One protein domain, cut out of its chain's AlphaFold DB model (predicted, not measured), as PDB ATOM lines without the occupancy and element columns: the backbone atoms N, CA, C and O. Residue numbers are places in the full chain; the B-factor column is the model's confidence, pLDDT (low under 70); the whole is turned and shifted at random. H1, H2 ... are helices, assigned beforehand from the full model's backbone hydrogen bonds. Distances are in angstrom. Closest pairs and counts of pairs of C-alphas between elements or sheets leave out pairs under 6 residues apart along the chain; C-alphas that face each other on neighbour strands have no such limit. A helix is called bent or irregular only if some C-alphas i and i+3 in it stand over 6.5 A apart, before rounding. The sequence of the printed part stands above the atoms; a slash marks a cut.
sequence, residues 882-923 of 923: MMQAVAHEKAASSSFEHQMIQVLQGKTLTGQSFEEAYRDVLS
ATOM      1  N   MET A 882      66.421  47.210  58.814       95.94
ATOM      2  CA  MET A 882      65.344  46.266  59.135       95.94
ATOM      3  C   MET A 882      64.043  47.001  59.493       95.94
ATOM      4  O   MET A 882      62.975  46.651  58.998       95.94
ATOM      5  N   MET A 883      64.128  48.059  60.302       97.44
ATOM      6  CA  MET A 883      62.985  48.912  60.637       97.44
ATOM      7  C   MET A 883      62.439  49.658  59.413       97.44
ATOM      8  O   MET A 883      61.221  49.784  59.276       97.44
ATOM      9  N   GLN A 884      63.308  50.103  58.499       97.19
ATOM     10  CA  GLN A 884      62.914  50.727  57.235       97.19
ATOM     11  C   GLN A 884      62.246  49.723  56.282       97.19
ATOM     12  O   GLN A 884      61.220  50.050  55.691       97.19
ATOM     13  N   ALA A 885      62.759  48.492  56.189       96.25
ATOM     14  CA  ALA A 885      62.139  47.412  55.420       96.25
ATOM     15  C   ALA A 885      60.740  47.065  55.959       96.25
ATOM     16  O   ALA A 885      59.779  47.052  55.195       96.25
ATOM     17  N   VAL A 886      60.588  46.905  57.280       96.56
ATOM     18  CA  VAL A 886      59.284  46.663  57.929       96.56
ATOM     19  C   VAL A 886      58.326  47.854  57.766       96.56
ATOM     20  O   VAL A 886      57.114  47.662  57.672       96.56
ATOM     21  N   ALA A 887      58.825  49.092  57.726       97.31
ATOM     22  CA  ALA A 887      58.000  50.267  57.432       97.31
ATOM     23  C   ALA A 887      57.525  50.286  55.966       97.31
ATOM     24  O   ALA A 887      56.354  50.564  55.709       97.31
ATOM     25  N   HIS A 888      58.402  49.934  55.023       97.00
ATOM     26  CA  HIS A 888      58.080  49.810  53.602       97.00
ATOM     27  C   HIS A 888      57.072  48.678  53.339       97.00
ATOM     28  O   HIS A 888      56.066  48.889  52.669       97.00
ATOM     29  N   GLU A 889      57.280  47.501  53.931       96.25
ATOM     30  CA  GLU A 889      56.374  46.349  53.839       96.25
ATOM     31  C   GLU A 889      54.980  46.659  54.410       96.25
ATOM     32  O   GLU A 889      53.966  46.283  53.818       96.25
ATOM     33  N   LYS A 890      54.898  47.418  55.511       97.81
ATOM     34  CA  LYS A 890      53.619  47.914  56.051       97.81
ATOM     35  C   LYS A 890      52.932  48.914  55.122       97.81
ATOM     36  O   LYS A 890      51.714  48.844  54.975       97.81
ATOM     37  N   ALA A 891      53.682  49.816  54.485       97.62
ATOM     38  CA  ALA A 891      53.124  50.743  53.501       97.62
ATOM     39  C   ALA A 891      52.585  49.992  52.268       97.62
ATOM     40  O   ALA A 891      51.452  50.229  51.855       97.62
ATOM     41  N   ALA A 892      53.347  49.021  51.751       97.00
ATOM     42  CA  ALA A 892      52.921  48.142  50.665       97.00
ATOM     43  C   ALA A 892      51.657  47.345  51.043       97.00
ATOM     44  O   ALA A 892      50.667  47.384  50.311       97.00
ATOM     45  N   SER A 893      51.641  46.721  52.225       97.19
ATOM     46  CA  SER A 893      50.487  45.971  52.749       97.19
ATOM     47  C   SER A 893      49.230  46.840  52.862       97.19
ATOM     48  O   SER A 893      48.155  46.422  52.445       97.19
ATOM     49  N   SER A 894      49.364  48.072  53.364       97.81
ATOM     50  CA  SER A 894      48.252  49.023  53.480       97.81
ATOM     51  C   SER A 894      47.748  49.507  52.112       97.81
ATOM     52  O   SER A 894      46.544  49.693  51.933       97.81
ATOM     53  N   SER A 895      48.636  49.654  51.120       97.06
ATOM     54  CA  SER A 895      48.236  49.968  49.741       97.06
ATOM     55  C   SER A 895      47.461  48.817  49.081       97.06
ATOM     56  O   SER A 895      46.437  49.057  48.443       97.06
ATOM     57  N   PHE A 896      47.879  47.568  49.318       97.56
ATOM     58  CA  PHE A 896      47.187  46.365  48.854       97.56
ATOM     59  C   PHE A 896      45.830  46.174  49.545       97.56
ATOM     60  O   PHE A 896      44.843  45.872  48.881       97.56
ATOM     61  N   GLU A 897      45.743  46.414  50.859       97.94
ATOM     62  CA  GLU A 897      44.475  46.423  51.598       97.94
ATOM     63  C   GLU A 897      43.497  47.448  51.002       97.94
ATOM     64  O   GLU A 897      42.337  47.125  50.750       97.94
ATOM     65  N   HIS A 898      43.969  48.660  50.693       97.62
ATOM     66  CA  HIS A 898      43.133  49.695  50.083       97.62
ATOM     67  C   HIS A 898      42.662  49.317  48.666       97.62
ATOM     68  O   HIS A 898      41.486  49.493  48.348       97.62
ATOM     69  N   GLN A 899      43.538  48.742  47.835       97.62
ATOM     70  CA  GLN A 899      43.180  48.215  46.509       97.62
ATOM     71  C   GLN A 899      42.174  47.057  46.594       97.62
ATOM     72  O   GLN A 899      41.203  47.024  45.841       97.62
ATOM     73  N   MET A 900      42.349  46.136  47.545       98.00
ATOM     74  CA  MET A 900      41.412  45.035  47.786       98.00
ATOM     75  C   MET A 900      40.035  45.558  48.218       98.00
ATOM     76  O   MET A 900      39.011  45.073  47.743       98.00
ATOM     77  N   ILE A 901      39.994  46.593  49.065       97.81
ATOM     78  CA  ILE A 901      38.750  47.270  49.455       97.81
ATOM     79  C   ILE A 901      38.083  47.948  48.248       97.81
ATOM     80  O   ILE A 901      36.862  47.873  48.133       97.81
ATOM     81  N   GLN A 902      38.839  48.565  47.333       97.94
ATOM     82  CA  GLN A 902      38.284  49.125  46.091       97.94
ATOM     83  C   GLN A 902      37.655  48.029  45.214       97.94
ATOM     84  O   GLN A 902      36.480  48.139  44.865       97.94
ATOM     85  N   VAL A 903      38.370  46.927  44.966       97.88
ATOM     86  CA  VAL A 903      37.864  45.770  44.198       97.88
ATOM     87  C   VAL A 903      36.590  45.185  44.820       97.88
ATOM     88  O   VAL A 903      35.607  44.956  44.116       97.88
ATOM     89  N   LEU A 904      36.553  45.022  46.146       97.88
ATOM     90  CA  LEU A 904      35.370  44.544  46.872       97.88
ATOM     91  C   LEU A 904      34.212  45.563  46.917       97.88
ATOM     92  O   LEU A 904      33.067  45.166  47.119       97.88
ATOM     93  N   GLN A 905      34.479  46.855  46.704       97.56
ATOM     94  CA  GLN A 905      33.466  47.906  46.523       97.56
ATOM     95  C   GLN A 905      32.936  48.002  45.082       97.56
ATOM     96  O   GLN A 905      32.190  48.932  44.778       97.56
ATOM     97  N   GLY A 906      33.320  47.089  44.183       97.19
ATOM     98  CA  GLY A 906      32.932  47.163  42.775       97.19
ATOM     99  C   GLY A 906      33.696  48.234  41.990       97.19
ATOM    100  O   GLY A 906      33.167  48.768  41.016       97.19
ATOM    101  N   LYS A 907      34.916  48.581  42.425       98.25
ATOM    102  CA  LYS A 907      35.795  49.548  41.760       98.25
ATOM    103  C   LYS A 907      37.051  48.877  41.220       98.25
ATOM    104  O   LYS A 907      37.609  47.960  41.812       98.25
ATOM    105  N   THR A 908      37.529  49.393  40.103       96.12
ATOM    106  CA  THR A 908      38.844  49.081  39.538       96.12
ATOM    107  C   THR A 908      39.986  49.498  40.469       96.12
ATOM    108  O   THR A 908      39.815  50.314  41.374       96.12
ATOM    109  N   LEU A 909      41.194  49.003  40.182       95.31
ATOM    110  CA  LEU A 909      42.437  49.435  40.839       95.31
ATOM    111  C   LEU A 909      42.798  50.914  40.564       95.31
ATOM    112  O   LEU A 909      43.707  51.442  41.200       95.31
ATOM    113  N   THR A 910      42.106  51.580  39.629       94.94
ATOM    114  CA  THR A 910      42.190  53.031  39.372       94.94
ATOM    115  C   THR A 910      41.108  53.834  40.109       94.94
ATOM    116  O   THR A 910      41.144  55.061  40.090       94.94
ATOM    117  N   GLY A 911      40.163  53.172  40.789       95.56
ATOM    118  CA  GLY A 911      39.106  53.793  41.596       95.56
ATOM    119  C   GLY A 911      37.776  54.058  40.877       95.56
ATOM    120  O   GLY A 911      36.787  54.330  41.561       95.56
ATOM    121  N   GLN A 912      37.719  53.929  39.546       96.56
ATOM    122  CA  GLN A 912      36.474  53.976  38.756       96.56
ATOM    123  C   GLN A 912      35.571  52.785  39.095       96.56
ATOM    124  O   GLN A 912      36.086  51.715  39.433       96.56
ATOM    125  N   SER A 913      34.246  52.917  38.973       97.12
ATOM    126  CA  SER A 913      33.354  51.759  39.141       97.12
ATOM    127  C   SER A 913      33.557  50.745  38.008       97.12
ATOM    128  O   SER A 913      33.959  51.101  36.901       97.12
ATOM    129  N   PHE A 914      33.269  49.466  38.256       97.06
ATOM    130  CA  PHE A 914      33.260  48.458  37.190       97.06
ATOM    131  C   PHE A 914      32.187  48.756  36.128       97.06
ATOM    132  O   PHE A 914      32.396  48.455  34.959       97.06
ATOM    133  N   GLU A 915      31.076  49.387  36.511       96.06
ATOM    134  CA  GLU A 915      30.008  49.814  35.595       96.06
ATOM    135  C   GLU A 915      30.483  50.883  34.599       96.06
ATOM    136  O   GLU A 915      30.050  50.890  33.451       96.06
ATOM    137  N   GLU A 916      31.389  51.768  35.026       95.88
ATOM    138  CA  GLU A 916      32.031  52.775  34.180       95.88
ATOM    139  C   GLU A 916      33.174  52.158  33.360       95.88
ATOM    140  O   GLU A 916      33.196  52.273  32.139       95.88
ATOM    141  N   ALA A 917      34.090  51.434  34.010       96.06
ATOM    142  CA  ALA A 917      35.302  50.912  33.377       96.06
ATOM    143  C   ALA A 917      35.073  49.744  32.398       96.06
ATOM    144  O   ALA A 917      35.915  49.507  31.534       96.06
ATOM    145  N   TYR A 918      33.960  49.011  32.515       95.56
ATOM    146  CA  TYR A 918      33.546  48.000  31.532       95.56
ATOM    147  C   TYR A 918      32.422  48.481  30.610       95.56
ATOM    148  O   TYR A 918      31.926  47.685  29.814       95.56
ATOM    149  N   ARG A 919      32.018  49.759  30.670       96.25
ATOM    150  CA  ARG A 919      30.930  50.288  29.833       96.25
ATOM    151  C   ARG A 919      31.207  50.071  28.348       96.25
ATOM    152  O   ARG A 919      30.377  49.483  27.667       96.25
ATOM    153  N   ASP A 920      32.415  50.423  27.914       92.81
ATOM    154  CA  ASP A 920      32.910  50.307  26.534       92.81
ATOM    155  C   ASP A 920      33.139  48.846  26.078       92.81
ATOM    156  O   ASP A 920      33.466  48.590  24.922       92.81
ATOM    157  N   VAL A 921      33.007  47.878  26.995       93.12
ATOM    158  CA  VAL A 921      33.130  46.427  26.745       93.12
ATOM    159  C   VAL A 921      31.756  45.736  26.777       93.12
ATOM    160  O   VAL A 921      31.619  44.596  26.332       93.12
ATOM    161  N   LEU A 922      30.734  46.415  27.309       88.12
ATOM    162  CA  LEU A 922      29.357  45.932  27.454       88.12
ATOM    163  C   LEU A 922      28.368  46.637  26.503       88.12
ATOM    164  O   LEU A 922      27.190  46.270  26.491       88.12
ATOM    165  N   SER A 923      28.833  47.634  25.741       83.25
ATOM    166  CA  SER A 923      28.104  48.379  24.703       83.25
ATOM    167  C   SER A 923      28.312  47.801  23.304       83.25
ATOM    168  O   SER A 923      27.293  47.545  22.632       83.25
TER     169      SER A 923
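AT A GLANCE: This is residues 882 to 923 of the 923 residues of an uncharacterized protein of Aphanomyces invadans (UniProt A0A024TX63). One long helix, H1, reaches out as a straight arm, and beyond its far end the backbone turns through a loop into two small helical turns, H2 and H3, strung one after the other, which carry the rod on to its other tip. The helices form no packed core: residues 882 to 895, which belong to H1, stick out free, and H1, H2 and H3 touch no other helix. The printed part has 42 residues with three named helices, in the order H1, H2, H3, and no named strand, and the class is all helix. The whole is extended, with a radius of gyration of the C-alphas of 14.7 A, and the C-alphas span 51 by 15 by 9 A along their three main axes.

HOW THE PARTS SIT: Begin at the first printed residue, where H1, residues 882 to 904, opens; its stretch 882 to 895 stands free, with no C-alpha 8 or more apart along the chain within 10 A. After Leu 904 look through the nine residues 905 to 913, a short link that leads to H2, residues 914 to 917. H1 and H2 are apart, with no C-alpha of the one within 8 A of the other. One residue on, Tyr 918 makes a tight link to H3, residues 919 to 922. H2 and H3 meet only through their link, and H1 and H3 are apart. In the backbone of H1 you will find every O i to N i+4 pair within hydrogen-bond range. H2 and H3, with 4 residues each, are too short for such a pair; the one O i to N i+3 pair in H2 is not within range, and the one in H3 is.

IN THESE COORDINATES: Find C-alpha 882 at (65.344, 46.266, 59.135); from there H1 runs 23 residues to C-alpha 904 at (35.370, 44.544, 46.872), 32.4 A from first to last C-alpha, and it is not bent. In the link after it, look for C-alpha 909 at (42.437, 49.435, 40.839). H2 goes from Phe 914 to Ala 917, 5.0 A from first to last C-alpha. H3 goes from Arg 919 to Leu 922, 5.2 A, and ends at C-alpha 922, at (29.357, 45.932, 27.454).

THE WHOLE: The outline is a rod. Its two C-alphas farthest apart are those of the first and last printed residues, Met 882 and Ser 923, at 50.8 A, and Ser 923 is also the chain's last residue. The printed part has no cut, and none of its links between helices is long. In this predicted model the mean pLDDT of the printed part is 96.2, no printed residue is under 70, and the mean over H3 is 93.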